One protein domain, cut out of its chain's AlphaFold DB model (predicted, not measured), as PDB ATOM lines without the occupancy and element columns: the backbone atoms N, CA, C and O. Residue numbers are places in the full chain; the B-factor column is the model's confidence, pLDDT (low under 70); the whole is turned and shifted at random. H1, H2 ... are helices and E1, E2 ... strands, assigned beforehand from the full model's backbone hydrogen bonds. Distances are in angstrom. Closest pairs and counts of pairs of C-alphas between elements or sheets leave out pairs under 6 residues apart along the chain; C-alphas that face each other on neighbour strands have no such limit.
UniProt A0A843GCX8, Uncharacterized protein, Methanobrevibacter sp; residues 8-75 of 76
ATOM      1  N   LYS A   8     -25.269  36.319  24.837       97.88
ATOM      2  CA  LYS A   8     -26.149  35.915  25.937       97.88
ATOM      3  C   LYS A   8     -26.208  34.396  26.094       97.88
ATOM      4  O   LYS A   8     -26.070  33.897  27.205       97.88
ATOM      5  N   GLN A   9     -26.365  33.667  24.991       97.94
ATOM      6  CA  GLN A   9     -26.405  32.206  25.007       97.94
ATOM      7  C   GLN A   9     -25.099  31.592  25.525       97.94
ATOM      8  O   GLN A   9     -25.157  30.633  26.292       97.94
ATOM      9  N   LEU A  10     -23.935  32.141  25.154       97.75
ATOM     10  CA  LEU A  10     -22.652  31.680  25.692       97.75
ATOM     11  C   LEU A  10     -22.566  31.910  27.203       97.75
ATOM     12  O   LEU A  10     -22.211  30.992  27.939       97.75
ATOM     13  N   ALA A  11     -22.920  33.108  27.674       97.94
ATOM     14  CA  ALA A  11     -22.884  33.418  29.100       97.94
ATOM     15  C   ALA A  11     -23.819  32.509  29.914       97.94
ATOM     16  O   ALA A  11     -23.415  31.984  30.947       97.94
ATOM     17  N   GLU A  12     -25.042  32.267  29.432       97.56
ATOM     18  CA  GLU A  12     -25.993  31.348  30.069       97.56
ATOM     19  C   GLU A  12     -25.500  29.896  30.059       97.56
ATOM     20  O   GLU A  12     -25.710  29.165  31.028       97.56
ATOM     21  N   TRP A  13     -24.857  29.462  28.973       97.44
ATOM     22  CA  TRP A  13     -24.292  28.120  28.857       97.44
ATOM     23  C   TRP A  13     -23.143  27.901  29.850       97.44
ATOM     24  O   TRP A  13     -23.126  26.893  30.554       97.44
ATOM     25  N   LEU A  14     -22.235  28.871  29.968       97.69
ATOM     26  CA  LEU A  14     -21.131  28.843  30.930       97.69
ATOM     27  C   LEU A  14     -21.624  28.925  32.380       97.69
ATOM     28  O   LEU A  14     -21.188  28.142  33.218       97.69
ATOM     29  N   ALA A  15     -22.605  29.786  32.672       97.00
ATOM     30  CA  ALA A  15     -23.180  29.933  34.012       97.00
ATOM     31  C   ALA A  15     -23.860  28.653  34.536       97.00
ATOM     32  O   ALA A  15     -24.020  28.486  35.744       97.00
ATOM     33  N   LYS A  16     -24.251  27.735  33.643       96.25
ATOM     34  CA  LYS A  16     -24.763  26.400  33.997       96.25
ATOM     35  C   LYS A  16     -23.659  25.380  34.294       96.25
ATOM     36  O   LYS A  16     -23.974  24.241  34.616       96.25
ATOM     37  N   GLY A  17     -22.388  25.769  34.188       95.94
ATOM     38  CA  GLY A  17     -21.245  24.886  34.394       95.94
ATOM     39  C   GLY A  17     -21.041  23.892  33.253       95.94
ATOM     40  O   GLY A  17     -20.531  22.802  33.484       95.94
ATOM     41  N   ASN A  18     -21.452  24.232  32.028       96.69
ATOM     42  CA  ASN A  18     -21.347  23.302  30.902       96.69
ATOM     43  C   ASN A  18     -19.926  23.196  30.329       96.69
ATOM     44  O   ASN A  18     -19.637  22.234  29.617       96.69
ATOM     45  N   GLY A  19     -19.046  24.156  30.619       96.62
ATOM     46  CA  GLY A  19     -17.683  24.133  30.116       96.62
ATOM     47  C   GLY A  19     -16.942  25.448  30.290       96.62
ATOM     48  O   GLY A  19     -17.243  26.236  31.183       96.62
ATOM     49  N   GLU A  20     -15.975  25.665  29.409       97.56
ATOM     50  CA  GLU A  20     -15.023  26.769  29.470       97.56
ATOM     51  C   GLU A  20     -14.691  27.293  28.066       97.56
ATOM     52  O   GLU A  20     -14.993  26.653  27.054       97.56
ATOM     53  N   TRP A  21     -14.099  28.485  27.990       97.00
ATOM     54  CA  TRP A  21     -13.817  29.175  26.734       97.00
ATOM     55  C   TRP A  21     -12.461  29.890  26.734       97.00
ATOM     56  O   TRP A  21     -11.893  30.202  27.784       97.00
ATOM     57  N   LYS A  22     -11.945  30.168  25.533       95.56
ATOM     58  CA  LYS A  22     -10.753  31.003  25.305       95.56
ATOM     59  C   LYS A  22     -10.788  31.677  23.929       95.56
ATOM     60  O   LYS A  22     -11.622  31.350  23.082       95.56
ATOM     61  N   HIS A  23      -9.839  32.581  23.692       93.81
ATOM     62  CA  HIS A  23      -9.562  33.131  22.364       93.81
ATOM     63  C   HIS A  23      -8.561  32.260  21.585       93.81
ATOM     64  O   HIS A  23      -7.599  31.750  22.162       93.81
ATOM     65  N   GLU A  24      -8.752  32.133  20.271       92.19
ATOM     66  CA  GLU A  24      -7.800  31.517  19.339       92.19
ATOM     67  C   GLU A  24      -7.651  32.329  18.038       92.19
ATOM     68  O   GLU A  24      -8.666  32.683  17.448       92.19
ATOM     69  N   PRO A  25      -6.428  32.556  17.528       89.75
ATOM     70  CA  PRO A  25      -5.175  32.371  18.250       89.75
ATOM     71  C   PRO A  25      -5.109  33.339  19.438       89.75
ATOM     72  O   PRO A  25      -5.641  34.442  19.393       89.75
ATOM     73  N   SER A  26      -4.467  32.923  20.520       78.69
ATOM     74  CA  SER A  26      -4.184  33.795  21.654       78.69
ATOM     75  C   SER A  26      -2.804  33.450  22.183       78.69
ATOM     76  O   SER A  26      -2.468  32.278  22.328       78.69
ATOM     77  N   HIS A  27      -2.008  34.472  22.487       74.50
ATOM     78  CA  HIS A  27      -0.731  34.304  23.185       74.50
ATOM     79  C   HIS A  27      -0.917  34.051  24.690       74.50
ATOM     80  O   HIS A  27       0.052  33.854  25.416       74.50
ATOM     81  N   SER A  28      -2.162  34.083  25.165       75.75
ATOM     82  CA  SER A  28      -2.535  33.825  26.544       75.75
ATOM     83  C   SER A  28      -3.128  32.423  26.657       75.75
ATOM     84  O   SER A  28      -4.189  32.159  26.099       75.75
ATOM     85  N   GLU A  29      -2.503  31.562  27.461       82.94
ATOM     86  CA  GLU A  29      -3.021  30.228  27.827       82.94
ATOM     87  C   GLU A  29      -4.201  30.285  28.816       82.94
ATOM     88  O   GLU A  29      -4.636  29.266  29.347       82.94
ATOM     89  N   LYS A  30      -4.727  31.484  29.092       92.31
ATOM     90  CA  LYS A  30      -5.873  31.661  29.984       92.31
ATOM     91  C   LYS A  30      -7.133  31.046  29.392       92.31
ATOM     92  O   LYS A  30      -7.505  31.316  28.249       92.31
ATOM     93  N   VAL A  31      -7.806  30.296  30.247       94.56
ATOM     94  CA  VAL A  31      -9.115  29.704  30.025       94.56
ATOM     95  C   VAL A  31     -10.076  30.297  31.050       94.56
ATOM     96  O   VAL A  31      -9.674  30.595  32.176       94.56
ATOM     97  N   TYR A  32     -11.319  30.511  30.635       95.44
ATOM     98  CA  TYR A  32     -12.340  31.177  31.431       95.44
ATOM     99  C   TYR A  32     -13.598  30.315  31.516       95.44
ATOM    100  O   TYR A  32     -14.018  29.702  30.537       95.44
ATOM    101  N   ASP A  33     -14.237  30.334  32.675       95.31
ATOM    102  CA  ASP A  33     -15.496  29.651  32.984       95.31
ATOM    103  C   ASP A  33     -16.692  30.620  33.056       95.31
ATOM    104  O   ASP A  33     -17.834  30.196  33.207       95.31
ATOM    105  N   PHE A  34     -16.459  31.927  32.890       95.19
ATOM    106  CA  PHE A  34     -17.491  32.957  32.786       95.19
ATOM    107  C   PHE A  34     -17.271  33.837  31.554       95.19
ATOM    108  O   PHE A  34     -16.141  34.037  31.106       95.19
ATOM    109  N   TYR A  35     -18.351  34.397  31.010       96.38
ATOM    110  CA  TYR A  35     -18.301  35.282  29.847       96.38
ATOM    111  C   TYR A  35     -19.044  36.582  30.121       96.38
ATOM    112  O   TYR A  35     -20.197  36.573  30.556       96.38
ATOM    113  N   TRP A  36     -18.374  37.701  29.853       94.75
ATOM    114  CA  TRP A  36     -18.939  39.037  29.977       94.75
ATOM    115  C   TRP A  36     -19.091  39.673  28.599       94.75
ATOM    116  O   TRP A  36     -18.248  39.497  27.722       94.75
ATOM    117  N   PHE A  37     -20.173  40.421  28.419       95.00
ATOM    118  CA  PHE A  37     -20.489  41.130  27.187       95.00
ATOM    119  C   PHE A  37     -21.236  42.425  27.518       95.00
ATOM    120  O   PHE A  37     -21.883  42.535  28.562       95.00
ATOM    121  N   ASP A  38     -21.165  43.408  26.619       96.25
ATOM    122  CA  ASP A  38     -22.002  44.605  26.707       96.25
ATOM    123  C   ASP A  38     -23.473  44.204  26.472       96.25
ATOM    124  O   ASP A  38     -23.759  43.595  25.438       96.25
ATOM    125  N   PRO A  39     -24.425  44.531  27.368       95.88
ATOM    126  CA  PRO A  39     -25.832  44.155  27.212       95.88
ATOM    127  C   PRO A  39     -26.454  44.522  25.858       95.88
ATOM    128  O   PRO A  39     -27.350  43.815  25.399       95.88
ATOM    129  N   LYS A  40     -25.972  45.575  25.181       97.25
ATOM    130  CA  LYS A  40     -26.448  45.943  23.832       97.25
ATOM    131  C   LYS A  40     -26.112  44.895  22.760       97.25
ATOM    132  O   LYS A  40     -26.735  44.866  21.703       97.25
ATOM    133  N   ASP A  41     -25.126  44.045  23.034       96.75
ATOM    134  CA  ASP A  41     -24.613  43.007  22.147       96.75
ATOM    135  C   ASP A  41     -25.137  41.611  22.520       96.75
ATOM    136  O   ASP A  41     -24.712  40.621  21.922       96.75
ATOM    137  N   ALA A  42     -26.080  41.515  23.469       96.94
ATOM    138  CA  ALA A  42     -26.639  40.257  23.972       96.94
ATOM    139  C   ALA A  42     -27.061  39.285  22.859       96.94
ATOM    140  O   ALA A  42     -26.723  38.101  22.905       96.94
ATOM    141  N   ASP A  43     -27.754  39.805  21.844       97.69
ATOM    142  CA  ASP A  43     -28.317  39.024  20.740       97.69
ATOM    143  C   ASP A  43     -27.388  38.942  19.518       97.69
ATOM    144  O   ASP A  43     -27.702  38.268  18.531       97.69
ATOM    145  N   LYS A  44     -26.211  39.586  19.565       96.31
ATOM    146  CA  LYS A  44     -25.199  39.426  18.516       96.31
ATOM    147  C   LYS A  44     -24.587  38.035  18.610       96.31
ATOM    148  O   LYS A  44     -24.248  37.555  19.693       96.31
ATOM    149  N   ARG A  45     -24.443  37.388  17.453       96.38
ATOM    150  CA  ARG A  45     -23.756  36.098  17.340       96.38
ATOM    151  C   ARG A  45     -22.262  36.279  17.552       96.38
ATOM    152  O   ARG A  45     -21.702  37.295  17.149       96.38
ATOM    153  N   ILE A  46     -21.634  35.272  18.144       94.75
ATOM    154  CA  ILE A  46     -20.185  35.239  18.306       94.75
ATOM    155  C   ILE A  46     -19.527  35.200  16.927       94.75
ATOM    156  O   ILE A  46     -19.827  34.334  16.096       94.75
ATOM    157  N   THR A  47     -18.619  36.142  16.697       92.12
ATOM    158  CA  THR A  47     -17.834  36.277  15.470       92.12
ATOM    159  C   THR A  47     -16.352  36.403  15.798       92.12
ATOM    160  O   THR A  47     -15.954  36.513  16.956       92.12
ATOM    161  N   ILE A  48     -15.533  36.368  14.753       91.81
ATOM    162  CA  ILE A  48     -14.114  36.707  14.837       91.81
ATOM    163  C   ILE A  48     -14.005  38.206  15.165       91.81
ATOM    164  O   ILE A  48     -14.780  39.002  14.624       91.81
ATOM    165  N   ASN A  49     -13.102  38.578  16.072       87.88
ATOM    166  CA  ASN A  49     -12.829  39.977  16.398       87.88
ATOM    167  C   ASN A  49     -11.906  40.636  15.350       87.88
ATOM    168  O   ASN A  49     -11.436  39.988  14.414       87.88
ATOM    169  N   GLU A  50     -11.639  41.934  15.503       87.19
ATOM    170  CA  GLU A  50     -10.801  42.704  14.567       87.19
ATOM    171  C   GLU A  50      -9.344  42.211  14.505       87.19
ATOM    172  O   GLU A  50      -8.677  42.382  13.488       87.19
ATOM    173  N   GLU A  51      -8.869  41.535  15.553       86.06
ATOM    174  CA  GLU A  51      -7.533  40.929  15.628       86.06
ATOM    175  C   GLU A  51      -7.472  39.532  14.984       86.06
ATOM    176  O   GLU A  51      -6.449  38.850  15.055       86.06
ATOM    177  N   GLY A  52      -8.562  39.068  14.365       88.81
ATOM    178  CA  GLY A  52      -8.633  37.739  13.758       88.81
ATOM    179  C   GLY A  52      -8.797  36.602  14.772       88.81
ATOM    180  O   GLY A  52      -8.690  35.432  14.402       88.81
ATOM    181  N   GLN A  53      -9.076  36.916  16.037       90.94
ATOM    182  CA  GLN A  53      -9.275  35.934  17.095       90.94
ATOM    183  C   GLN A  53     -10.742  35.507  17.151       90.94
ATOM    184  O   GLN A  53     -11.662  36.325  17.128       90.94
ATOM    185  N   ARG A  54     -10.974  34.205  17.280       92.94
ATOM    186  CA  ARG A  54     -12.289  33.611  17.530       92.94
ATOM    187  C   ARG A  54     -12.407  33.167  18.980       92.94
ATOM    188  O   ARG A  54     -11.421  32.784  19.601       92.94
ATOM    189  N   ILE A  55     -13.631  33.157  19.489       95.19
ATOM    190  CA  ILE A  55     -13.959  32.429  20.713       95.19
ATOM    191  C   ILE A  55     -14.114  30.951  20.357       95.19
ATOM    192  O   ILE A  55     -14.829  30.610  19.411       95.19
ATOM    193  N   VAL A  56     -13.460  30.091  21.128       96.00
ATOM    194  CA  VAL A  56     -13.685  28.645  21.132       96.00
ATOM    195  C   VAL A  56     -14.111  28.204  22.522       96.00
ATOM    196  O   VAL A  56     -13.737  28.820  23.521       96.00
ATOM    197  N   VAL A  57     -14.900  27.140  22.575       97.31
ATOM    198  CA  VAL A  57     -15.442  26.558  23.805       97.31
ATOM    199  C   VAL A  57     -15.136  25.073  23.857       97.31
ATOM    200  O   VAL A  57     -14.929  24.446  22.816       97.31
ATOM    201  N   ARG A  58     -15.155  24.504  25.057       97.19
ATOM    202  CA  ARG A  58     -15.196  23.056  25.246       97.19
ATOM    203  C   ARG A  58     -16.047  22.690  26.450       97.19
ATOM    204  O   ARG A  58     -16.095  23.453  27.415       97.19
ATOM    205  N   LYS A  59     -16.722  21.544  26.392       96.56
ATOM    206  CA  LYS A  59     -17.415  20.949  27.541       96.56
ATOM    207  C   LYS A  59     -16.387  20.443  28.557       96.56
ATOM    208  O   LYS A  59     -15.280  20.060  28.182       96.56
ATOM    209  N   TYR A  60     -16.740  20.393  29.841       93.94
ATOM    210  CA  TYR A  60     -15.856  19.756  30.821       93.94
ATOM    211  C   TYR A  60     -15.641  18.274  30.485       93.94
ATOM    212  O   TYR A  60     -16.595  17.540  30.233       93.94
ATOM    213  N   GLY A  61     -14.378  17.843  30.482       90.19
ATOM    214  CA  GLY A  61     -13.978  16.492  30.077       90.19
ATOM    215  C   GLY A  61     -13.738  16.320  28.574       90.19
ATOM    216  O   GLY A  61     -13.184  15.298  28.178       90.19
ATOM    217  N   ASP A  62     -14.083  17.313  27.752       94.88
ATOM    218  CA  ASP A  62     -13.683  17.368  26.349       94.88
ATOM    219  C   ASP A  62     -12.257  17.932  26.245       94.88
ATOM    220  O   ASP A  62     -11.937  18.978  26.815       94.88
ATOM    221  N   SER A  63     -11.366  17.222  25.555       94.00
ATOM    222  CA  SER A  63      -9.995  17.688  25.335       94.00
ATOM    223  C   SER A  63      -9.882  18.661  24.163       94.00
ATOM    224  O   SER A  63      -8.889  19.389  24.082       94.00
ATOM    225  N   GLU A  64     -10.868  18.680  23.266       96.06
ATOM    226  CA  GLU A  64     -10.845  19.464  22.037       96.06
ATOM    227  C   GLU A  64     -11.582  20.799  22.186       96.06
ATOM    228  O   GLU A  64     -12.518  20.956  22.965       96.06
ATOM    229  N   TRP A  65     -11.117  21.802  21.440       95.31
ATOM    230  CA  TRP A  65     -11.735  23.123  21.386       95.31
ATOM    231  C   TRP A  65     -12.601  23.240  20.137       95.31
ATOM    232  O   TRP A  65     -12.144  22.984  19.021       95.31
ATOM    233  N   HIS A  66     -13.835  23.702  20.314       96.00
ATOM    234  CA  HIS A  66     -14.831  23.774  19.256       96.00
ATOM    235  C   HIS A  66     -15.361  25.192  19.064       96.00
ATOM    236  O   HIS A  66     -15.342  26.038  19.961       96.00
ATOM    237  N   SER A  67     -15.892  25.454  17.870       95.19
ATOM    238  CA  SER A  67     -16.675  26.663  17.630       95.19
ATOM    239  C   SER A  67     -17.952  26.644  18.488       95.19
ATOM    240  O   SER A  67     -18.634  25.613  18.531       95.19
ATOM    241  N   PRO A  68     -18.337  27.774  19.108       96.06
ATOM    242  CA  PRO A  68     -19.513  27.866  19.969       96.06
ATOM    243  C   PRO A  68     -20.791  27.897  19.128       96.06
ATOM    244  O   PRO A  68     -21.367  28.947  18.847       96.06
ATOM    245  N   THR A  69     -21.217  26.726  18.669       96.44
ATOM    246  CA  THR A  69     -22.419  26.552  17.850       96.44
ATOM    247  C   THR A  69     -23.589  26.045  18.676       96.44
ATOM    248  O   THR A  69     -23.390  25.408  19.710       96.44
ATOM    249  N   GLU A  70     -24.810  26.307  18.202       94.94
ATOM    250  CA  GLU A  70     -26.042  25.785  18.814       94.94
ATOM    251  C   GLU A  70     -25.974  24.254  18.972       94.94
ATOM    252  O   GLU A  70     -26.343  23.724  20.014       94.94
ATOM    253  N   ASP A  71     -25.411  23.558  17.982       94.50
ATOM    254  CA  ASP A  71     -25.230  22.106  18.006       94.50
ATOM    255  C   ASP A  71     -24.270  21.649  19.103       94.50
ATOM    256  O   ASP A  71     -24.617  20.776  19.885       94.50
ATOM    257  N   TYR A  72     -23.082  22.245  19.203       95.00
ATOM    258  CA  TYR A  72     -22.123  21.830  20.228       95.00
ATOM    259  C   TYR A  72     -22.623  22.152  21.643       95.00
ATOM    260  O   TYR A  72     -22.471  21.350  22.563       95.00
ATOM    261  N   CYS A  73     -23.233  23.327  21.823       93.06
ATOM    262  CA  CYS A  73     -23.575  23.836  23.150       93.06
ATOM    263  C   CYS A  73     -24.920  23.312  23.668       93.06
ATOM    264  O   CYS A  73     -25.078  23.169  24.879       93.06
ATOM    265  N   PHE A  74     -25.888  23.048  22.785       91.56
ATOM    266  CA  PHE A  74     -27.274  22.772  23.182       91.56
ATOM    267  C   PHE A  74     -27.867  21.478  22.625       91.56
ATOM    268  O   PHE A  74     -28.966  21.128  23.051       91.56
ATOM    269  N   LYS A  75     -27.197  20.763  21.711       84.88
ATOM    270  CA  LYS A  75     -27.600  19.384  21.399       84.88
ATOM    271  C   LYS A  75     -26.919  18.411  22.359       84.88
ATOM    272  O   LYS A  75     -25.777  18.633  22.779       84.88
TER     273      LYS A  75
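AT A GLANCE: This is residues 8 to 75 of the 76 residues of an uncharacterized protein of Methanobrevibacter sp (UniProt A0A843GCX8). This is a domain of little regular structure: a two-stranded hairpin, E1 and E2, has two short helices, H1 and H2, to one side, and a long loop, residues 25 to 53, joins the strands. The printed part has 68 residues, with two named helices and two named strands in the order H1, E1, E2, H2. The sheet E1 - E2 is antiparallel; the class is mixed, with 25 residues in named elements. The whole is compact, radius of gyration of the C-alphas 11.5 A, spanning 30 by 27 by 19 A.

IN THESE COORDINATES: H1, residues 8 to 15, begins at C-alpha 8 (-26.149, 35.915, 25.937) and is 10.5 A long. E1, residues 19 to 24, is 16.4 A long; E2, residues 54 to 59, 16.9 A. H2, residues 70 to 74, is 5.4 A long and ends at C-alpha 74 (-27.274, 22.772, 23.182).

HOW THE PARTS SIT: The closest C-alphas of H1 and E1, Leu 14 and Glu 20, are 6.6 A apart. E1 and E2 are antiparallel at 155 degrees, with N 22 and O 56 within hydrogen-bond range at 3.0 A. H2 and E2 are near each other. H1 and H2 are close but not clearly touching, the closest C-alphas, Trp 13 and Cys 73, 7.2 A apart. In H1 and H2 every O i to N i+4 pair is within hydrogen-bond range.

THE WHOLE: The C-alphas farthest apart, Lys 40 and Ser 63, are 32.7 A apart. The printed part has no cut; the link E1 to E2 is long, and no printed residue is under 70 in pLDDT.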